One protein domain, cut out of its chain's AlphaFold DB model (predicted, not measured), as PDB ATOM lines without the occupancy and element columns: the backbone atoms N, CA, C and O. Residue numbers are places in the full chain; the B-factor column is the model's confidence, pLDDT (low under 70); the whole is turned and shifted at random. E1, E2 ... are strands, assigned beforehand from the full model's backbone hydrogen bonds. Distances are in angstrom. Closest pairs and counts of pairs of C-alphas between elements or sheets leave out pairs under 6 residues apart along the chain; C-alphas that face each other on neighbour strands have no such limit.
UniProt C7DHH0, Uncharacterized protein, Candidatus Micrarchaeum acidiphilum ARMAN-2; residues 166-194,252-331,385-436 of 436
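What this domain is: This is residues 166 to 194, 252 to 331 and 385 to 436 of the 436 residues of an uncharacterized protein of Candidatus Micrarchaeum acidiphilum ARMAN-2 (UniProt C7DHH0). Two lobes are strung along one long strand, E1, in a rod: at its first part E1, E3, E4, E5, E6, E11, E13 and E12 curl in that turn into a small, nearly closed barrel, E12 coming back near E1. At its second part a smaller, looser lobe holds E2 with the hairpin of E7 and E8 on one side of E1, and the hairpin of E9 and E10 on the other. The printed part has 161 residues with thirteen named strands, E1 to E13 in order along the chain, and no named helix: the class is all strand. They form one branched, strongly twisted sheet, antiparallel but for the parallel pair E11 and E13. The whole is loose, with a radius of gyration of the C-alphas of 20.2 A, and spans 76 by 27 by 22 A.

How they stand to each other: E1, residues 172 to 194, has staggered pairing. On one side of it lie E2, residues 252 to 256, with N 189 and O 253 at 2.8 A, and E3, residues 261 to 271, with N 181 and O 263 at 2.8 A. E3 bends by 53 degrees at residue 265. E3, E4, residues 276 to 282, E5, residues 287 to 292, and E6, residues 297 to 304, form a meander, each strand the antiparallel neighbour of the one before, with N 268 and O 279 at 2.9 A, N 278 and O 291 at 2.9 A, and N 288 and O 301 at 2.8 A. E7, residues 316 to 320, is antiparallel to E2, N 254 and O 317 at 2.8 A, and makes a hairpin with E8, residues 326 to 329, N 318 and O 327 at 2.8 A. E9, residues 389 to 394, and E10, residues 397 to 403, form a hairpin, N 390 and O 401 at 2.7 A. E10 lies on the other side of E1, N 184 and O 400 at 2.8 A. E11, residues 412 to 417, is antiparallel to E6, N 302 and O 414 at 2.8 A. E12, residues 424 to 428, and E13, residues 431 to 435, form a hairpin, N 426 and O 433 at 2.8 A; E13 is parallel to E11, N 415 and O 434 at 2.7 A. The closest C-alphas of E1 and E12, Tyr 174 and Tyr 428, are 6.1 A apart.

Where its parts are: E1 begins at C-alpha 172 (204.536, 261.381, 188.692) and runs 62.6 A to C-alpha 194 (220.318, 247.983, 129.563). E3 measures 30.2 A, E6 21.2 A, E4 19.8 A and E10 19.6 A. E13 ends at C-alpha 435 (205.974, 269.463, 184.242).

The domain as a whole: The two C-alphas farthest apart, Thr 166 and Tyr 194, are 77.0 A apart. Residues 195 to 251 and 332 to 384 are cut out, with C-alpha gaps of 12.7 A and 13.9 A. The link E6 to E7 is long, 11 residues. The mean pLDDT of the printed part is 74.1; 52 residues are under 70, among them 305 to 331.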
ATOM      1  N   THR A 166     207.429 275.879 199.779       39.78
ATOM      2  CA  THR A 166     205.986 275.639 199.955       39.78
ATOM      3  C   THR A 166     205.289 274.838 198.839       39.78
ATOM      4  O   THR A 166     205.295 275.256 197.688       39.78
ATOM      5  N   SER A 167     204.641 273.731 199.235       45.75
ATOM      6  CA  SER A 167     203.518 273.019 198.586       45.75
ATOM      7  C   SER A 167     203.453 272.996 197.048       45.75
ATOM      8  O   SER A 167     202.396 273.259 196.472       45.75
ATOM      9  N   THR A 168     204.541 272.656 196.363       54.56
ATOM     10  CA  THR A 168     204.440 272.223 194.965       54.56
ATOM     11  C   THR A 168     203.754 270.858 194.954       54.56
ATOM     12  O   THR A 168     204.206 269.935 195.634       54.56
ATOM     13  N   GLU A 169     202.622 270.732 194.257       64.81
ATOM     14  CA  GLU A 169     202.000 269.424 194.041       64.81
ATOM     15  C   GLU A 169     203.042 268.493 193.416       64.81
ATOM     16  O   GLU A 169     203.623 268.811 192.381       64.81
ATOM     17  N   ALA A 170     203.319 267.366 194.069       71.81
ATOM     18  CA  ALA A 170     204.228 266.376 193.522       71.81
ATOM     19  C   ALA A 170     203.506 265.625 192.401       71.81
ATOM     20  O   ALA A 170     202.403 265.103 192.603       71.81
ATOM     21  N   TYR A 171     204.141 265.547 191.237       77.69
ATOM     22  CA  TYR A 171     203.642 264.795 190.098       77.69
ATOM     23  C   TYR A 171     204.511 263.559 189.854       77.69
ATOM     24  O   TYR A 171     205.704 263.508 190.159       77.69
ATOM     25  N   SER A 172     203.885 262.537 189.297       78.44
ATOM     26  CA  SER A 172     204.536 261.381 188.692       78.44
ATOM     27  C   SER A 172     204.089 261.318 187.238       78.44
ATOM     28  O   SER A 172     202.963 261.709 186.920       78.44
ATOM     29  N   ALA A 173     204.959 260.860 186.348       82.62
ATOM     30  CA  ALA A 173     204.632 260.716 184.943       82.62
ATOM     31  C   ALA A 173     205.265 259.450 184.383       82.62
ATOM     32  O   ALA A 173     206.328 259.039 184.839       82.62
ATOM     33  N   TYR A 174     204.591 258.829 183.424       82.75
ATOM     34  CA  TYR A 174     205.133 257.704 182.672       82.75
ATOM     35  C   TYR A 174     204.558 257.677 181.263       82.75
ATOM     36  O   TYR A 174     203.457 258.185 180.999       82.75
ATOM     37  N   LEU A 175     205.309 257.047 180.367       82.56
ATOM     38  CA  LEU A 175     204.891 256.786 179.002       82.56
ATOM     39  C   LEU A 175     204.317 255.379 178.930       82.56
ATOM     40  O   LEU A 175     204.886 254.421 179.436       82.56
ATOM     41  N   LYS A 176     203.140 255.257 178.323       82.50
ATOM     42  CA  LYS A 176     202.590 253.962 177.954       82.50
ATOM     43  C   LYS A 176     202.924 253.711 176.484       82.50
ATOM     44  O   LYS A 176     202.409 254.472 175.648       82.50
ATOM     45  N   PRO A 177     203.701 252.658 176.168       69.75
ATOM     46  CA  PRO A 177     204.024 252.327 174.793       69.75
ATOM     47  C   PRO A 177     202.749 251.988 174.021       69.75
ATOM     48  O   PRO A 177     201.775 251.438 174.554       69.75
ATOM     49  N   GLY A 178     202.745 252.375 172.754       77.12
ATOM     50  CA  GLY A 178     201.682 252.065 171.811       77.12
ATOM     51  C   GLY A 178     202.295 251.554 170.523       77.12
ATOM     52  O   GLY A 178     202.486 250.355 170.359       77.12
ATOM     53  N   TYR A 179     202.616 252.470 169.620       84.31
ATOM     54  CA  TYR A 179     203.282 252.154 168.362       84.31
ATOM     55  C   TYR A 179     204.498 253.052 168.185       84.31
ATOM     56  O   TYR A 179     204.364 254.257 168.366       84.31
ATOM     57  N   GLU A 180     205.640 252.484 167.803       84.06
ATOM     58  CA  GLU A 180     206.876 253.214 167.522       84.06
ATOM     59  C   GLU A 180     207.618 252.565 166.348       84.06
ATOM     60  O   GLU A 180     207.718 251.340 166.265       84.06
ATOM     61  N   ALA A 181     208.120 253.382 165.422       84.50
ATOM     62  CA  ALA A 181     208.850 252.934 164.242       84.50
ATOM     63  C   ALA A 181     209.785 254.025 163.696       84.50
ATOM     64  O   ALA A 181     209.522 255.226 163.815       84.50
ATOM     65  N   ALA A 182     210.855 253.600 163.027       82.44
ATOM     66  CA  ALA A 182     211.701 254.460 162.209       82.44
ATOM     67  C   ALA A 182     211.218 254.434 160.753       82.44
ATOM     68  O   ALA A 182     211.069 253.371 160.155       82.44
ATOM     69  N   LEU A 183     210.989 255.610 160.177       82.25
ATOM     70  CA  LEU A 183     210.543 255.805 158.804       82.25
ATOM     71  C   LEU A 183     211.671 256.409 157.967       82.25
ATOM     72  O   LEU A 183     212.089 257.550 158.170       82.25
ATOM     73  N   TYR A 184     212.146 255.642 156.996       78.81
ATOM     74  CA  TYR A 184     213.179 256.040 156.053       78.81
ATOM     75  C   TYR A 184     212.504 256.476 154.755       78.81
ATOM     76  O   TYR A 184     211.930 255.659 154.032       78.81
ATOM     77  N   ASN A 185     212.557 257.779 154.478       76.94
ATOM     78  CA  ASN A 185     212.121 258.319 153.194       76.94
ATOM     79  C   ASN A 185     213.112 257.912 152.104       76.94
ATOM     80  O   ASN A 185     214.326 257.993 152.312       76.94
ATOM     81  N   GLU A 186     212.594 257.540 150.941       74.25
ATOM     82  CA  GLU A 186     213.409 257.124 149.808       74.25
ATOM     83  C   GLU A 186     213.492 258.231 148.748       74.25
ATOM     84  O   GLU A 186     212.481 258.794 148.322       74.25
ATOM     85  N   THR A 187     214.709 258.554 148.304       72.25
ATOM     86  CA  THR A 187     214.956 259.554 147.251       72.25
ATOM     87  C   THR A 187     215.421 258.888 145.959       72.25
ATOM     88  O   THR A 187     216.338 258.069 146.036       72.25
ATOM     89  N   PRO A 188     214.873 259.247 144.781       73.94
ATOM     90  CA  PRO A 188     215.352 258.725 143.504       73.94
ATOM     91  C   PRO A 188     216.816 259.114 143.267       73.94
ATOM     92  O   PRO A 188     217.175 260.278 143.440       73.94
ATOM     93  N   ILE A 189     217.639 258.161 142.834       73.94
ATOM     94  CA  ILE A 189     219.055 258.383 142.494       73.94
ATOM     95  C   ILE A 189     219.376 258.097 141.020       73.94
ATOM     96  O   ILE A 189     220.401 258.556 140.527       73.94
ATOM     97  N   GLY A 190     218.514 257.382 140.289       73.00
ATOM     98  CA  GLY A 190     218.711 257.123 138.859       73.00
ATOM     99  C   GLY A 190     217.790 256.038 138.307       73.00
ATOM    100  O   GLY A 190     216.936 255.523 139.022       73.00
ATOM    101  N   ASN A 191     217.987 255.676 137.039       75.19
ATOM    102  CA  ASN A 191     217.293 254.564 136.384       75.19
ATOM    103  C   ASN A 191     218.286 253.449 136.033       75.19
ATOM    104  O   ASN A 191     219.473 253.713 135.834       75.19
ATOM    105  N   LEU A 192     217.799 252.210 135.960       76.31
ATOM    106  CA  LEU A 192     218.566 251.072 135.457       76.31
ATOM    107  C   LEU A 192     218.439 250.986 133.937       76.31
ATOM    108  O   LEU A 192     217.347 250.797 133.405       76.31
ATOM    109  N   THR A 193     219.571 251.069 133.248       77.06
ATOM    110  CA  THR A 193     219.624 251.023 131.783       77.06
ATOM    111  C   THR A 193     220.219 249.695 131.323       77.06
ATOM    112  O   THR A 193     221.189 249.215 131.904       77.06
ATOM    113  N   TYR A 194     219.674 249.097 130.267       80.56
ATOM    114  CA  TYR A 194     220.318 247.983 129.563       80.56
ATOM    115  C   TYR A 194     220.907 248.471 128.254       80.56
ATOM    116  O   TYR A 194     220.380 249.396 127.645       80.56
ATOM    117  N   SER A 252     213.628 252.151 138.666       72.12
ATOM    118  CA  SER A 252     214.227 253.322 139.296       72.12
ATOM    119  C   SER A 252     214.955 252.915 140.575       72.12
ATOM    120  O   SER A 252     214.502 252.092 141.373       72.12
ATOM    121  N   LEU A 253     216.130 253.495 140.755       72.62
ATOM    122  CA  LEU A 253     216.967 253.332 141.927       72.62
ATOM    123  C   LEU A 253     216.625 254.429 142.927       72.62
ATOM    124  O   LEU A 253     216.508 255.599 142.556       72.62
ATOM    125  N   TYR A 254     216.514 254.052 144.191       73.56
ATOM    126  CA  TYR A 254     216.255 254.943 145.307       73.56
ATOM    127  C   TYR A 254     217.310 254.742 146.398       73.56
ATOM    128  O   TYR A 254     217.943 253.697 146.518       73.56
ATOM    129  N   SER A 255     217.523 255.756 147.219       70.88
ATOM    130  CA  SER A 255     218.332 255.635 148.428       70.88
ATOM    131  C   SER A 255     217.454 255.924 149.628       70.88
ATOM    132  O   SER A 255     216.775 256.953 149.643       70.88
ATOM    133  N   ALA A 256     217.515 255.064 150.644       70.19
ATOM    134  CA  ALA A 256     217.009 255.405 151.963       70.19
ATOM    135  C   ALA A 256     217.789 256.615 152.488       70.19
ATOM    136  O   ALA A 256     219.020 256.668 152.391       70.19
ATOM    137  N   ASN A 257     217.086 257.594 153.048       69.44
ATOM    138  CA  ASN A 257     217.728 258.677 153.775       69.44
ATOM    139  C   ASN A 257     218.386 258.105 155.045       69.44
ATOM    140  O   ASN A 257     217.679 257.509 155.855       69.44
ATOM    141  N   PRO A 258     219.695 258.312 155.287       65.12
ATOM    142  CA  PRO A 258     220.359 257.807 156.494       65.12
ATOM    143  C   PRO A 258     219.808 258.408 157.797       65.12
ATOM    144  O   PRO A 258     220.095 257.893 158.877       65.12
ATOM    145  N   LYS A 259     219.033 259.498 157.719       73.25
ATOM    146  CA  LYS A 259     218.330 260.103 158.851       73.25
ATOM    147  C   LYS A 259     216.846 259.719 158.805       73.25
ATOM    148  O   LYS A 259     216.110 260.316 158.015       73.25
ATOM    149  N   PRO A 260     216.393 258.757 159.630       77.25
ATOM    150  CA  PRO A 260     214.983 258.409 159.685       77.25
ATOM    151  C   PRO A 260     214.156 259.524 160.329       77.25
ATOM    152  O   PRO A 260     214.637 260.290 161.167       77.25
ATOM    153  N   HIS A 261     212.881 259.567 159.965       80.75
ATOM    154  CA  HIS A 261     211.841 260.231 160.737       80.75
ATOM    155  C   HIS A 261     211.227 259.223 161.707       80.75
ATOM    156  O   HIS A 261     210.972 258.087 161.327       80.75
ATOM    157  N   TYR A 262     210.942 259.621 162.943       80.75
ATOM    158  CA  TYR A 262     210.293 258.728 163.902       80.75
ATOM    159  C   TYR A 262     208.776 258.850 163.819       80.75
ATOM    160  O   TYR A 262     208.217 259.950 163.846       80.75
ATOM    161  N   ARG A 263     208.108 257.703 163.723       83.50
ATOM    162  CA  ARG A 263     206.669 257.576 163.920       83.50
ATOM    163  C   ARG A 263     206.430 256.974 165.281       83.50
ATOM    164  O   ARG A 263     207.002 255.947 165.613       83.50
ATOM    165  N   TYR A 264     205.565 257.607 166.049       83.94
ATOM    166  CA  TYR A 264     205.187 257.135 167.359       83.94
ATOM    167  C   TYR A 264     203.756 257.534 167.665       83.94
ATOM    168  O   TYR A 264     203.193 258.488 167.115       83.94
ATOM    169  N   ASN A 265     203.169 256.741 168.536       87.81
ATOM    170  CA  ASN A 265     201.847 256.912 169.061       87.81
ATOM    171  C   ASN A 265     201.851 256.355 170.484       87.81
ATOM    172  O   ASN A 265     201.640 255.157 170.696       87.81
ATOM    173  N   ILE A 266     202.132 257.235 171.437       87.19
ATOM    174  CA  ILE A 266     202.293 256.887 172.848       87.19
ATOM    175  C   ILE A 266     201.310 257.681 173.698       87.19
ATOM    176  O   ILE A 266     200.784 258.716 173.284       87.19
ATOM    177  N   SER A 267     201.025 257.197 174.903       89.75
ATOM    178  CA  SER A 267     200.226 257.958 175.866       89.75
ATOM    179  C   SER A 267     201.101 258.419 177.017       89.75
ATOM    180  O   SER A 267     201.695 257.591 177.696       89.75
ATOM    181  N   LEU A 268     201.098 259.719 177.286       90.50
ATOM    182  CA  LEU A 268     201.634 260.250 178.529       90.50
ATOM    183  C   LEU A 268     200.547 260.195 179.600       90.50
ATOM    184  O   LEU A 268     199.424 260.666 179.389       90.50
ATOM    185  N   ILE A 269     200.890 259.642 180.757       89.44
ATOM    186  CA  ILE A 269     200.046 259.661 181.945       89.44
ATOM    187  C   ILE A 269     200.760 260.466 183.021       89.44
ATOM    188  O   ILE A 269     201.888 260.143 183.372       89.44
ATOM    189  N   VAL A 270     200.081 261.479 183.557       87.31
ATOM    190  CA  VAL A 270     200.572 262.315 184.659       87.31
ATOM    191  C   VAL A 270     199.628 262.152 185.845       87.31
ATOM    192  O   VAL A 270     198.409 262.202 185.685       87.31
ATOM    193  N   ILE A 271     200.167 261.903 187.033       81.25
ATOM    194  CA  ILE A 271     199.392 261.597 188.238       81.25
ATOM    195  C   ILE A 271     199.906 262.454 189.391       81.25
ATOM    196  O   ILE A 271     201.104 262.463 189.670       81.25
ATOM    197  N   ASN A 272     198.992 263.119 190.092       75.44
ATOM    198  CA  ASN A 272     199.237 263.708 191.409       75.44
ATOM    199  C   ASN A 272     198.364 262.995 192.462       75.44
ATOM    200  O   ASN A 272     197.756 261.959 192.190       75.44
ATOM    201  N   ALA A 273     198.304 263.522 193.685       65.25
ATOM    202  CA  ALA A 273     197.552 262.898 194.777       65.25
ATOM    203  C   ALA A 273     196.026 262.820 194.544       65.25
ATOM    204  O   ALA A 273     195.353 262.012 195.184       65.25
ATOM    205  N   THR A 274     195.466 263.659 193.667       69.50
ATOM    206  CA  THR A 274     194.013 263.868 193.531       69.50
ATOM    207  C   THR A 274     193.479 263.575 192.131       69.50
ATOM    208  O   THR A 274     192.278 263.363 191.966       69.50
ATOM    209  N   ALA A 275     194.345 263.533 191.123       74.94
ATOM    210  CA  ALA A 275     193.970 263.474 189.725       74.94
ATOM    211  C   ALA A 275     194.930 262.619 188.894       74.94
ATOM    212  O   ALA A 275     196.137 262.538 189.127       74.94
ATOM    213  N   ARG A 276     194.351 262.016 187.854       83.75
ATOM    214  CA  ARG A 276     195.063 261.318 186.788       83.75
ATOM    215  C   ARG A 276     194.750 261.993 185.463       83.75
ATOM    216  O   ARG A 276     193.602 261.992 185.013       83.75
ATOM    217  N   LEU A 277     195.792 262.532 184.852       89.06
ATOM    218  CA  LEU A 277     195.772 263.229 183.581       89.06
ATOM    219  C   LEU A 277     196.354 262.330 182.491       89.06
ATOM    220  O   LEU A 277     197.250 261.517 182.736       89.06
ATOM    221  N   LYS A 278     195.828 262.460 181.277       91.94
ATOM    222  CA  LYS A 278     196.269 261.702 180.109       91.94
ATOM    223  C   LYS A 278     196.406 262.621 178.906       91.94
ATOM    224  O   LYS A 278     195.516 263.425 178.640       91.94
ATOM    225  N   ALA A 279     197.486 262.440 178.159       92.81
ATOM    226  CA  ALA A 279     197.661 262.986 176.822       92.81
ATOM    227  C   ALA A 279     198.012 261.857 175.851       92.81
ATOM    228  O   ALA A 279     198.680 260.887 176.208       92.81
ATOM    229  N   TYR A 280     197.531 261.978 174.623       90.94
ATOM    230  CA  TYR A 280     197.875 261.089 173.523       90.94
ATOM    231  C   TYR A 280     198.838 261.832 172.610       90.94
ATOM    232  O   TYR A 280     198.487 262.912 172.151       90.94
ATOM    233  N   LEU A 281     200.026 261.279 172.385       88.44
ATOM    234  CA  LEU A 281     201.133 261.935 171.695       88.44
ATOM    235  C   LEU A 281     201.349 261.268 170.328       88.44
ATOM    236  O   LEU A 281     202.027 260.238 170.250       88.44
ATOM    237  N   PRO A 282     200.760 261.809 169.245       85.62
ATOM    238  CA  PRO A 282     201.038 261.348 167.895       85.62
ATOM    239  C   PRO A 282     202.332 261.979 167.366       85.62
ATOM    240  O   PRO A 282     202.647 263.128 167.670       85.62
ATOM    241  N   SER A 283     203.020 261.287 166.459       79.19
ATOM    242  CA  SER A 283     204.173 261.840 165.726       79.19
ATOM    243  C   SER A 283     203.852 263.056 164.854       79.19
ATOM    244  O   SER A 283     204.751 263.776 164.429       79.19
ATOM    245  N   HIS A 284     202.574 263.277 164.542       67.38
ATOM    246  CA  HIS A 284     202.095 264.389 163.727       67.38
ATOM    247  C   HIS A 284     201.255 265.335 164.594       67.38
ATOM    248  O   HIS A 284     200.029 265.339 164.528       67.38
ATOM    249  N   GLY A 285     201.921 266.116 165.443       60.44
ATOM    250  CA  GLY A 285     201.288 267.129 166.287       60.44
ATOM    251  C   GLY A 285     202.309 267.787 167.210       60.44
ATOM    252  O   GLY A 285     202.991 267.100 167.957       60.44
ATOM    253  N   LEU A 286     202.434 269.117 167.153       66.00
ATOM    254  CA  LEU A 286     203.369 269.857 168.017       66.00
ATOM    255  C   LEU A 286     202.892 269.914 169.475       66.00
ATOM    256  O   LEU A 286     203.708 270.042 170.380       66.00
ATOM    257  N   SER A 287     201.578 269.829 169.693       83.69
ATOM    258  CA  SER A 287     200.954 269.882 171.011       83.69
ATOM    259  C   SER A 287     199.734 268.968 171.062       83.69
ATOM    260  O   SER A 287     198.965 268.891 170.102       83.69
ATOM    261  N   SER A 288     199.567 268.274 172.181       90.50
ATOM    262  CA  SER A 288     198.448 267.382 172.468       90.50
ATOM    263  C   SER A 288     197.729 267.843 173.735       90.50
ATOM    264  O   SER A 288     198.392 268.242 174.692       90.50
ATOM    265  N   PRO A 289     196.388 267.791 173.794       91.88
ATOM    266  CA  PRO A 289     195.664 268.196 174.990       91.88
ATOM    267  C   PRO A 289     195.933 267.218 176.138       91.88
ATOM    268  O   PRO A 289     195.774 266.004 175.991       91.88
ATOM    269  N   LEU A 290     196.286 267.759 177.302       93.56
ATOM    270  CA  LEU A 290     196.315 267.015 178.555       93.56
ATOM    271  C   LEU A 290     194.927 267.094 179.181       93.56
ATOM    272  O   LEU A 290     194.419 268.194 179.385       93.56
ATOM    273  N   SER A 291     194.301 265.957 179.474       92.50
ATOM    274  CA  SER A 291     192.916 265.922 179.964       92.50
ATOM    275  C   SER A 291     192.743 265.019 181.177       92.50
ATOM    276  O   SER A 291     193.435 264.009 181.324       92.50
ATOM    277  N   TYR A 292     191.780 265.359 182.027       86.38
ATOM    278  CA  TYR A 292     191.267 264.480 183.077       86.38
ATOM    279  C   TYR A 292     190.579 263.246 182.469       86.38
ATOM    280  O   TYR A 292     190.196 263.237 181.298       86.38
ATOM    281  N   GLN A 293     190.355 262.202 183.275       79.50
ATOM    282  CA  GLN A 293     189.669 260.979 182.822       79.50
ATOM    283  C   GLN A 293     188.263 261.218 182.247       79.50
ATOM    284  O   GLN A 293     187.809 260.444 181.409       79.50
ATOM    285  N   ASN A 294     187.583 262.285 182.668       79.56
ATOM    286  CA  ASN A 294     186.270 262.686 182.156       79.56
ATOM    287  C   ASN A 294     186.337 263.476 180.827       79.56
ATOM    288  O   ASN A 294     185.302 263.917 180.335       79.56
ATOM    289  N   GLY A 295     187.533 263.682 180.261       80.94
ATOM    290  CA  GLY A 295     187.753 264.397 179.002       80.94
ATOM    291  C   GLY A 295     187.869 265.918 179.127       80.94
ATOM    292  O   GLY A 295     188.075 266.586 178.117       80.94
ATOM    293  N   THR A 296     187.763 266.491 180.330       88.31
ATOM    294  CA  THR A 296     188.003 267.927 180.530       88.31
ATOM    295  C   THR A 296     189.483 268.242 180.327       88.31
ATOM    296  O   THR A 296     190.341 267.591 180.924       88.31
ATOM    297  N   GLN A 297     189.789 269.250 179.510       91.38
ATOM    298  CA  GLN A 297     191.165 269.674 179.274       91.38
ATOM    299  C   GLN A 297     191.748 270.331 180.534       91.38
ATOM    300  O   GLN A 297     191.190 271.285 181.070       91.38
ATOM    301  N   ALA A 298     192.878 269.803 180.991       89.69
ATOM    302  CA  ALA A 298     193.669 270.297 182.112       89.69
ATOM    303  C   ALA A 298     194.883 271.116 181.652       89.69
ATOM    304  O   ALA A 298     195.451 271.855 182.446       89.69
ATOM    305  N   GLY A 299     195.293 270.981 180.389       91.62
ATOM    306  CA  GLY A 299     196.502 271.622 179.892       91.62
ATOM    307  C   GLY A 299     196.939 271.119 178.521       91.62
ATOM    308  O   GLY A 299     196.102 270.712 177.702       91.62
ATOM    309  N   SER A 300     198.247 271.134 178.269       92.75
ATOM    310  CA  SER A 300     198.834 270.692 177.004       92.75
ATOM    311  C   SER A 300     200.163 269.961 177.198       92.75
ATOM    312  O   SER A 300     200.807 270.079 178.235       92.75
ATOM    313  N   VAL A 301     200.550 269.164 176.206       92.12
ATOM    314  CA  VAL A 301     201.821 268.439 176.175       92.12
ATOM    315  C   VAL A 301     202.474 268.648 174.825       92.12
ATOM    316  O   VAL A 301     201.832 268.434 173.798       92.12
ATOM    317  N   THR A 302     203.745 269.016 174.813       89.88
ATOM    318  CA  THR A 302     204.561 269.121 173.605       89.88
ATOM    319  C   THR A 302     205.732 268.149 173.695       89.88
ATOM    320  O   THR A 302     206.250 267.865 174.772       89.88
ATOM    321  N   VAL A 303     206.128 267.594 172.554       86.19
ATOM    322  CA  VAL A 303     207.269 266.677 172.457       86.19
ATOM    323  C   VAL A 303     208.301 267.313 171.545       86.19
ATOM    324  O   VAL A 303     207.977 267.744 170.437       86.19
ATOM    325  N   SER A 304     209.547 267.376 172.002       78.00
ATOM    326  CA  SER A 304     210.666 267.895 171.222       78.00
ATOM    327  C   SER A 304     211.929 267.068 171.456       78.00
ATOM    328  O   SER A 304     212.062 266.400 172.476       78.00
ATOM    329  N   GLY A 305     212.844 267.098 170.480       65.25
ATOM    330  CA  GLY A 305     214.140 266.424 170.576       65.25
ATOM    331  C   GLY A 305     214.017 264.914 170.780       65.25
ATOM    332  O   GLY A 305     214.200 264.424 171.883       65.25
ATOM    333  N   ILE A 306     213.718 264.157 169.723       69.00
ATOM    334  CA  ILE A 306     213.781 262.688 169.782       69.00
ATOM    335  C   ILE A 306     215.234 262.287 169.494       69.00
ATOM    336  O   ILE A 306     215.661 262.423 168.339       69.00
ATOM    337  N   PRO A 307     216.037 261.881 170.496       58.47
ATOM    338  CA  PRO A 307     217.373 261.353 170.278       58.47
ATOM    339  C   PRO A 307     217.309 260.181 169.308       58.47
ATOM    340  O   PRO A 307     216.491 259.271 169.420       58.47
ATOM    341  N   SER A 308     218.181 260.220 168.305       53.75
ATOM    342  CA  SER A 308     218.260 259.155 167.322       53.75
ATOM    343  C   SER A 308     218.965 257.940 167.928       53.75
ATOM    344  O   SER A 308     220.193 257.894 167.915       53.75
ATOM    345  N   SER A 309     218.210 256.969 168.440       51.16
ATOM    346  CA  SER A 309     218.757 255.677 168.880       51.16
ATOM    347  C   SER A 309     218.651 254.582 167.813       51.16
ATOM    348  O   SER A 309     219.269 253.528 167.959       51.16
ATOM    349  N   SER A 310     217.916 254.804 166.713       54.69
ATOM    350  CA  SER A 310     217.755 253.746 165.709       54.69
ATOM    351  C   SER A 310     219.054 253.458 164.956       54.69
ATOM    352  O   SER A 310     219.775 254.353 164.505       54.69
ATOM    353  N   SER A 311     219.332 252.165 164.798       52.62
ATOM    354  CA  SER A 311     220.365 251.652 163.907       52.62
ATOM    355  C   SER A 311     220.161 252.229 162.507       52.62
ATOM    356  O   SER A 311     219.107 252.033 161.899       52.62
ATOM    357  N   GLN A 312     221.160 252.940 161.983       57.19
ATOM    358  CA  GLN A 312     221.142 253.378 160.591       57.19
ATOM    359  C   GLN A 312     221.000 252.156 159.686       57.19
ATOM    360  O   GLN A 312     221.780 251.208 159.786       57.19
ATOM    361  N   ILE A 313     220.023 252.185 158.784       56.34
ATOM    362  CA  ILE A 313     219.967 251.191 157.719       56.34
ATOM    363  C   ILE A 313     220.998 251.610 156.682       56.34
ATOM    364  O   ILE A 313     220.837 252.616 155.995       56.34
ATOM    365  N   ALA A 314     222.087 250.854 156.602       48.00
ATOM    366  CA  ALA A 314     223.063 250.991 155.536       48.00
ATOM    367  C   ALA A 314     222.557 250.228 154.300       48.00
ATOM    368  O   ALA A 314     222.470 249.001 154.327       48.00
ATOM    369  N   GLY A 315     222.215 250.929 153.214       51.41
ATOM    370  CA  GLY A 315     221.857 250.284 151.944       51.41
ATOM    371  C   GLY A 315     221.199 251.203 150.910       51.41
ATOM    372  O   GLY A 315     220.647 252.245 151.254       51.41
ATOM    373  N   PHE A 316     221.252 250.788 149.639       54.88
ATOM    374  CA  PHE A 316     220.553 251.414 148.509       54.88
ATOM    375  C   PHE A 316     219.342 250.550 148.128       54.88
ATOM    376  O   PHE A 316     219.353 249.334 148.300       54.88
ATOM    377  N   GLN A 317     218.269 251.146 147.628       60.41
ATOM    378  CA  GLN A 317     217.012 250.444 147.364       60.41
ATOM    379  C   GLN A 317     216.636 250.547 145.888       60.41
ATOM    380  O   GLN A 317     216.959 251.509 145.201       60.41
ATOM    381  N   VAL A 318     215.965 249.534 145.357       53.94
ATOM    382  CA  VAL A 318     215.543 249.495 143.955       53.94
ATOM    383  C   VAL A 318     214.041 249.316 143.920       53.94
ATOM    384  O   VAL A 318     213.496 248.297 144.350       53.94
ATOM    385  N   SER A 319     213.352 250.323 143.395       54.03
ATOM    386  CA  SER A 319     211.912 250.267 143.188       54.03
ATOM    387  C   SER A 319     211.655 250.044 141.703       54.03
ATOM    388  O   SER A 319     211.921 250.891 140.845       54.03
ATOM    389  N   MET A 320     211.183 248.841 141.376       54.19
ATOM    390  CA  MET A 320     210.884 248.465 140.001       54.19
ATOM    391  C   MET A 320     209.538 249.062 139.589       54.19
ATOM    392  O   MET A 320     208.482 248.587 140.006       54.19
ATOM    393  N   GLN A 321     209.550 250.082 138.732       45.41
ATOM    394  CA  GLN A 321     208.319 250.642 138.183       45.41
ATOM    395  C   GLN A 321     207.602 249.570 137.332       45.41
ATOM    396  O   GLN A 321     208.194 248.967 136.436       45.41
ATOM    397  N   GLY A 322     206.327 249.298 137.630       41.06
ATOM    398  CA  GLY A 322     205.486 248.360 136.866       41.06
ATOM    399  C   GLY A 322     205.445 246.909 137.370       41.06
ATOM    400  O   GLY A 322     204.696 246.105 136.817       41.06
ATOM    401  N   LYS A 323     206.176 246.562 138.437       44.31
ATOM    402  CA  LYS A 323     205.944 245.330 139.211       44.31
ATOM    403  C   LYS A 323     205.567 245.716 140.640       44.31
ATOM    404  O   LYS A 323     206.182 246.605 141.211       44.31
ATOM    405  N   ASN A 324     204.621 245.003 141.256       48.09
ATOM    406  CA  ASN A 324     204.347 245.088 142.703       48.09
ATOM    407  C   ASN A 324     205.495 244.462 143.532       48.09
ATOM    408  O   ASN A 324     205.253 243.712 144.473       48.09
ATOM    409  N   ALA A 325     206.745 244.675 143.128       47.81
ATOM    410  CA  ALA A 325     207.928 244.105 143.745       47.81
ATOM    411  C   ALA A 325     208.966 245.217 143.881       47.81
ATOM    412  O   ALA A 325     209.523 245.707 142.903       47.81
ATOM    413  N   THR A 326     209.188 245.629 145.116       55.19
ATOM    414  CA  THR A 326     210.194 246.606 145.522       55.19
ATOM    415  C   THR A 326     211.223 245.846 146.343       55.19
ATOM    416  O   THR A 326     210.866 244.930 147.092       55.19
ATOM    417  N   GLY A 327     212.511 246.105 146.129       56.75
ATOM    418  CA  GLY A 327     213.576 245.322 146.748       56.75
ATOM    419  C   GLY A 327     214.735 246.189 147.198       56.75
ATOM    420  O   GLY A 327     215.141 247.111 146.501       56.75
ATOM    421  N   ILE A 328     215.280 245.900 148.377       57.75
ATOM    422  CA  ILE A 328     216.522 246.528 148.824       57.75
ATOM    423  C   ILE A 328     217.681 245.784 148.175       57.75
ATOM    424  O   ILE A 328     217.734 244.554 148.214       57.75
ATOM    425  N   VAL A 329     218.602 246.531 147.578       62.53
ATOM    426  CA  VAL A 329     219.802 245.988 146.951       62.53
ATOM    427  C   VAL A 329     220.974 246.185 147.900       62.53
ATOM    428  O   VAL A 329     221.152 247.240 148.507       62.53
ATOM    429  N   ASN A 330     221.808 245.157 148.041       61.25
ATOM    430  CA  ASN A 330     223.020 245.291 148.837       61.25
ATOM    431  C   ASN A 330     223.928 246.375 148.226       61.25
ATOM    432  O   ASN A 330     224.144 246.406 147.013       61.25
ATOM    433  N   ALA A 331     224.494 247.238 149.072       66.25
ATOM    434  CA  ALA A 331     225.451 248.257 148.661       66.25
ATOM    435  C   ALA A 331     226.633 247.691 147.851       66.25
ATOM    436  O   ALA A 331     227.122 248.381 146.960       66.25
ATOM    437  N   VAL A 385     213.844 242.441 152.560       60.34
ATOM    438  CA  VAL A 385     213.433 243.352 153.631       60.34
ATOM    439  C   VAL A 385     214.242 242.960 154.863       60.34
ATOM    440  O   VAL A 385     214.154 241.796 155.268       60.34
ATOM    441  N   PRO A 386     215.048 243.869 155.445       63.69
ATOM    442  CA  PRO A 386     215.683 243.618 156.727       63.69
ATOM    443  C   PRO A 386     214.636 243.128 157.728       63.69
ATOM    444  O   PRO A 386     213.499 243.604 157.737       63.69
ATOM    445  N   GLN A 387     215.002 242.151 158.551       65.62
ATOM    446  CA  GLN A 387     214.088 241.606 159.546       65.62
ATOM    447  C   GLN A 387     213.561 242.735 160.448       65.62
ATOM    448  O   GLN A 387     214.346 243.505 160.992       65.62
ATOM    449  N   GLY A 388     212.236 242.835 160.592       72.06
ATOM    450  CA  GLY A 388     211.590 243.899 161.372       72.06
ATOM    451  C   GLY A 388     211.286 245.183 160.592       72.06
ATOM    452  O   GLY A 388     210.715 246.105 161.168       72.06
ATOM    453  N   CYS A 389     211.608 245.241 159.299       75.75
ATOM    454  CA  CYS A 389     211.197 246.317 158.405       75.75
ATOM    455  C   CYS A 389     210.032 245.897 157.504       75.75
ATOM    456  O   CYS A 389     209.853 244.721 157.200       75.75
ATOM    457  N   ASN A 390     209.266 246.882 157.047       76.69
ATOM    458  CA  ASN A 390     208.221 246.770 156.045       76.69
ATOM    459  C   ASN A 390     208.407 247.876 155.009       76.69
ATOM    460  O   ASN A 390     208.663 249.031 155.342       76.69
ATOM    461  N   TYR A 391     208.248 247.525 153.740       72.88
ATOM    462  CA  TYR A 391     208.209 248.504 152.662       72.88
ATOM    463  C   TYR A 391     206.762 248.896 152.380       72.88
ATOM    464  O   TYR A 391     205.871 248.044 152.357       72.88
ATOM    465  N   SER A 392     206.510 250.179 152.147       72.00
ATOM    466  CA  SER A 392     205.177 250.676 151.824       72.00
ATOM    467  C   SER A 392     205.225 251.892 150.904       72.00
ATOM    468  O   SER A 392     206.233 252.583 150.772       72.00
ATOM    469  N   LEU A 393     204.104 252.142 150.230       68.62
ATOM    470  CA  LEU A 393     203.906 253.302 149.367       68.62
ATOM    471  C   LEU A 393     202.899 254.237 150.039       68.62
ATOM    472  O   LEU A 393     201.761 253.844 150.292       68.62
ATOM    473  N   SER A 394     203.307 255.475 150.330       66.56
ATOM    474  CA  SER A 394     202.395 256.525 150.799       66.56
ATOM    475  C   SER A 394     202.055 257.397 149.598       66.56
ATOM    476  O   SER A 394     202.761 258.356 149.280       66.56
ATOM    477  N   GLY A 395     201.004 257.016 148.871       70.19
ATOM    478  CA  GLY A 395     200.745 257.559 147.539       70.19
ATOM    479  C   GLY A 395     201.834 257.109 146.560       70.19
ATOM    480  O   GLY A 395     202.055 255.914 146.402       70.19
ATOM    481  N   ASN A 396     202.534 258.063 145.938       65.06
ATOM    482  CA  ASN A 396     203.638 257.791 145.004       65.06
ATOM    483  C   ASN A 396     205.029 257.848 145.660       65.06
ATOM    484  O   ASN A 396     206.033 257.758 144.955       65.06
ATOM    485  N   TYR A 397     205.101 258.037 146.981       68.06
ATOM    486  CA  TYR A 397     206.366 258.158 147.701       68.06
ATOM    487  C   TYR A 397     206.695 256.840 148.402       68.06
ATOM    488  O   TYR A 397     205.955 256.438 149.310       68.06
ATOM    489  N   PRO A 398     207.764 256.152 147.975       72.56
ATOM    490  CA  PRO A 398     208.227 254.958 148.649       72.56
ATOM    491  C   PRO A 398     208.874 255.300 149.989       72.56
ATOM    492  O   PRO A 398     209.577 256.303 150.128       72.56
ATOM    493  N   PHE A 399     208.578 254.478 150.989       76.12
ATOM    494  CA  PHE A 399     209.187 254.571 152.304       76.12
ATOM    495  C   PHE A 399     209.355 253.181 152.909       76.12
ATOM    496  O   PHE A 399     208.593 252.246 152.641       76.12
ATOM    497  N   MET A 400     210.344 253.076 153.782       77.00
ATOM    498  CA  MET A 400     210.598 251.888 154.577       77.00
ATOM    499  C   MET A 400     210.328 252.206 156.041       77.00
ATOM    500  O   MET A 400     210.818 253.198 156.577       77.00
ATOM    501  N   GLU A 401     209.536 251.362 156.684       81.75
ATOM    502  CA  GLU A 401     209.153 251.485 158.083       81.75
ATOM    503  C   GLU A 401     209.736 250.314 158.865       81.75
ATOM    504  O   GLU A 401     209.475 249.158 158.542       81.75
ATOM    505  N   CYS A 402     210.547 250.602 159.873       79.44
ATOM    506  CA  CYS A 402     211.261 249.595 160.640       79.44
ATOM    507  C   CYS A 402     210.905 249.673 162.113       79.44
ATOM    508  O   CYS A 402     210.901 250.757 162.701       79.44
ATOM    509  N   GLY A 403     210.639 248.507 162.700       79.75
ATOM    510  CA  GLY A 403     210.546 248.358 164.142       79.75
ATOM    511  C   GLY A 403     211.851 248.793 164.802       79.75
ATOM    512  O   GLY A 403     212.940 248.626 164.245       79.75
ATOM    513  N   LEU A 404     211.732 249.384 165.982       76.38
ATOM    514  CA  LEU A 404     212.881 249.829 166.751       76.38
ATOM    515  C   LEU A 404     213.450 248.663 167.568       76.38
ATOM    516  O   LEU A 404     212.712 247.791 168.023       76.38
ATOM    517  N   GLY A 405     214.774 248.643 167.747       67.75
ATOM    518  CA  GLY A 405     215.443 247.670 168.621       67.75
ATOM    519  C   GLY A 405     215.258 247.960 170.116       67.75
ATOM    520  O   GLY A 405     215.487 247.079 170.940       67.75
ATOM    521  N   SER A 406     214.837 249.179 170.452       69.00
ATOM    522  CA  SER A 406     214.508 249.668 171.792       69.00
ATOM    523  C   SER A 406     213.412 250.729 171.686       69.00
ATOM    524  O   SER A 406     213.198 251.275 170.601       69.00
ATOM    525  N   GLU A 407     212.742 251.038 172.793       72.44
ATOM    526  CA  GLU A 407     211.766 252.134 172.846       72.44
ATOM    527  C   GLU A 407     212.430 253.492 172.544       72.44
ATOM    528  O   GLU A 407     213.654 253.650 172.670       72.44
ATOM    529  N   LEU A 408     211.635 254.460 172.080       76.00
ATOM    530  CA  LEU A 408     212.116 255.821 171.856       76.00
ATOM    531  C   LEU A 408     212.345 256.540 173.181       76.00
ATOM    532  O   LEU A 408     211.438 256.708 173.991       76.00
ATOM    533  N   GLU A 409     213.548 257.074 173.338       76.81
ATOM    534  CA  GLU A 409     213.842 258.053 174.373       76.81
ATOM    535  C   GLU A 409     213.449 259.446 173.864       76.81
ATOM    536  O   GLU A 409     213.687 259.784 172.701       76.81
ATOM    537  N   PHE A 410     212.855 260.273 174.721       78.44
ATOM    538  CA  PHE A 410     212.471 261.650 174.401       78.44
ATOM    539  C   PHE A 410     213.292 262.632 175.244       78.44
ATOM    540  O   PHE A 410     213.184 262.634 176.467       78.44
ATOM    541  N   GLN A 411     214.092 263.509 174.619       74.44
ATOM    542  CA  GLN A 411     214.916 264.470 175.373       74.44
ATOM    543  C   GLN A 411     214.089 265.534 176.086       74.44
ATOM    544  O   GLN A 411     214.571 266.089 177.070       74.44
ATOM    545  N   ASN A 412     212.902 265.883 175.580       81.31
ATOM    546  CA  ASN A 412     212.038 266.835 176.266       81.31
ATOM    547  C   ASN A 412     210.561 266.648 175.898       81.31
ATOM    548  O   ASN A 412     210.114 267.009 174.803       81.31
ATOM    549  N   ILE A 413     209.797 266.109 176.845       88.25
ATOM    550  CA  ILE A 413     208.338 266.156 176.863       88.25
ATOM    551  C   ILE A 413     207.936 267.271 177.822       88.25
ATOM    552  O   ILE A 413     208.028 267.106 179.034       88.25
ATOM    553  N   SER A 414     207.477 268.405 177.302       90.38
ATOM    554  CA  SER A 414     207.002 269.507 178.136       90.38
ATOM    555  C   SER A 414     205.504 269.368 178.384       90.38
ATOM    556  O   SER A 414     204.712 269.260 177.451       90.38
ATOM    557  N   VAL A 415     205.110 269.376 179.648       91.25
ATOM    558  CA  VAL A 415     203.739 269.253 180.135       91.25
ATOM    559  C   VAL A 415     203.382 270.560 180.818       91.25
ATOM    560  O   VAL A 415     204.060 270.963 181.751       91.25
ATOM    561  N   GLU A 416     202.309 271.199 180.377       91.31
ATOM    562  CA  GLU A 416     201.808 272.435 180.969       91.31
ATOM    563  C   GLU A 416     200.436 272.154 181.585       91.31
ATOM    564  O   GLU A 416     199.516 271.736 180.872       91.31
ATOM    565  N   ILE A 417     200.299 272.334 182.901       88.50
ATOM    566  CA  ILE A 417     199.058 272.078 183.647       88.50
ATOM    567  C   ILE A 417     198.445 273.413 184.075       88.50
ATOM    568  O   ILE A 417     198.958 274.112 184.947       88.50
ATOM    569  N   SER A 418     197.295 273.758 183.497       83.25
ATOM    570  CA  SER A 418     196.599 275.018 183.762       83.25
ATOM    571  C   SER A 418     196.305 275.202 185.253       83.25
ATOM    572  O   SER A 418     195.581 274.408 185.854       83.25
ATOM    573  N   GLY A 419     196.808 276.293 185.834       70.94
ATOM    574  CA  GLY A 419     196.548 276.654 187.230       70.94
ATOM    575  C   GLY A 419     197.390 275.898 188.263       70.94
ATOM    576  O   GLY A 419     197.157 276.085 189.456       70.94
ATOM    577  N   SER A 420     198.362 275.090 187.830       68.94
ATOM    578  CA  SER A 420     199.400 274.526 188.695       68.94
ATOM    579  C   SER A 420     200.673 275.372 188.608       68.94
ATOM    580  O   SER A 420     200.935 276.004 187.590       68.94
ATOM    581  N   ALA A 421     201.447 275.419 189.691       60.22
ATOM    582  CA  ALA A 421     202.790 276.008 189.712       60.22
ATOM    583  C   ALA A 421     203.832 274.891 189.849       60.22
ATOM    584  O   ALA A 421     204.718 274.948 190.707       60.22
ATOM    585  N   ALA A 422     203.656 273.820 189.074       68.25
ATOM    586  CA  ALA A 422     204.575 272.700 189.068       68.25
ATOM    587  C   ALA A 422     205.881 273.138 188.396       68.25
ATOM    588  O   ALA A 422     205.882 273.893 187.438       68.25
ATOM    589  N   ASN A 423     207.019 272.700 188.910       76.38
ATOM    590  CA  ASN A 423     208.272 272.820 188.176       76.38
ATOM    591  C   ASN A 423     209.104 271.597 188.521       76.38
ATOM    592  O   ASN A 423     209.891 271.602 189.469       76.38
ATOM    593  N   GLN A 424     208.809 270.507 187.822       78.62
ATOM    594  CA  GLN A 424     209.366 269.199 188.116       78.62
ATOM    595  C   GLN A 424     209.815 268.531 186.824       78.62
ATOM    596  O   GLN A 424     209.029 268.378 185.896       78.62
ATOM    597  N   THR A 425     211.061 268.072 186.794       79.69
ATOM    598  CA  THR A 425     211.558 267.190 185.737       79.69
ATOM    599  C   THR A 425     211.528 265.753 186.240       79.69
ATOM    600  O   THR A 425     211.991 265.461 187.345       79.69
ATOM    601  N   ILE A 426     210.956 264.861 185.442       78.88
ATOM    602  CA  ILE A 426     210.836 263.430 185.713       78.88
ATOM    603  C   ILE A 426     211.614 262.693 184.627       78.88
ATOM    604  O   ILE A 426     211.383 262.937 183.450       78.88
ATOM    605  N   ASP A 427     212.517 261.805 185.024       74.25
ATOM    606  CA  ASP A 427     213.194 260.876 184.116       74.25
ATOM    607  C   ASP A 427     212.455 259.534 184.151       74.25
ATOM    608  O   ASP A 427     212.335 258.921 185.215       74.25
ATOM    609  N   TYR A 428     211.908 259.120 183.010       74.25
ATOM    610  CA  TYR A 428     211.222 257.846 182.831       74.25
ATOM    611  C   TYR A 428     211.849 257.108 181.648       74.25
ATOM    612  O   TYR A 428     211.687 257.531 180.504       74.25
ATOM    613  N   GLU A 429     212.570 256.021 181.929       72.69
ATOM    614  CA  GLU A 429     213.224 255.176 180.916       72.69
ATOM    615  C   GLU A 429     214.101 255.984 179.933       72.69
ATOM    616  O   GLU A 429     214.101 255.738 178.733       72.69
ATOM    617  N   GLY A 430     214.828 256.994 180.437       69.94
ATOM    618  CA  GLY A 430     215.690 257.869 179.632       69.94
ATOM    619  C   GLY A 430     214.957 259.038 178.965       69.94
ATOM    620  O   GLY A 430     215.593 259.922 178.386       69.94
ATOM    621  N   SER A 431     213.625 259.086 179.069       76.12
ATOM    622  CA  SER A 431     212.811 260.205 178.601       76.12
ATOM    623  C   SER A 431     212.631 261.263 179.687       76.12
ATOM    624  O   SER A 431     212.142 260.970 180.779       76.12
ATOM    625  N   LEU A 432     212.953 262.518 179.373       81.69
ATOM    626  CA  LEU A 432     212.788 263.641 180.296       81.69
ATOM    627  C   LEU A 432     211.420 264.300 180.098       81.69
ATOM    628  O   LEU A 432     211.105 264.819 179.025       81.69
ATOM    629  N   ILE A 433     210.611 264.301 181.154       87.06
ATOM    630  CA  ILE A 433     209.272 264.886 181.204       87.06
ATOM    631  C   ILE A 433     209.317 266.105 182.127       87.06
ATOM    632  O   ILE A 433     209.464 265.975 183.341       87.06
ATOM    633  N   GLU A 434     209.190 267.299 181.561       87.69
ATOM    634  CA  GLU A 434     209.165 268.566 182.288       87.69
ATOM    635  C   GLU A 434     207.722 268.993 182.556       87.69
ATOM    636  O   GLU A 434     206.992 269.316 181.627       87.69
ATOM    637  N   ILE A 435     207.307 269.028 183.819       86.94
ATOM    638  CA  ILE A 435     205.974 269.463 184.242       86.94
ATOM    639  C   ILE A 435     206.050 270.902 184.748       86.94
ATOM    640  O   ILE A 435     206.831 271.191 185.660       86.94
ATOM    641  N   ARG A 436     205.233 271.767 184.142       84.38
ATOM    642  CA  ARG A 436     205.146 273.213 184.358       84.38
ATOM    643  C   ARG A 436     203.731 273.660 184.713       84.38
ATOM    644  O   ARG A 436     202.766 273.063 184.172       84.38
TER     645      ARG A 436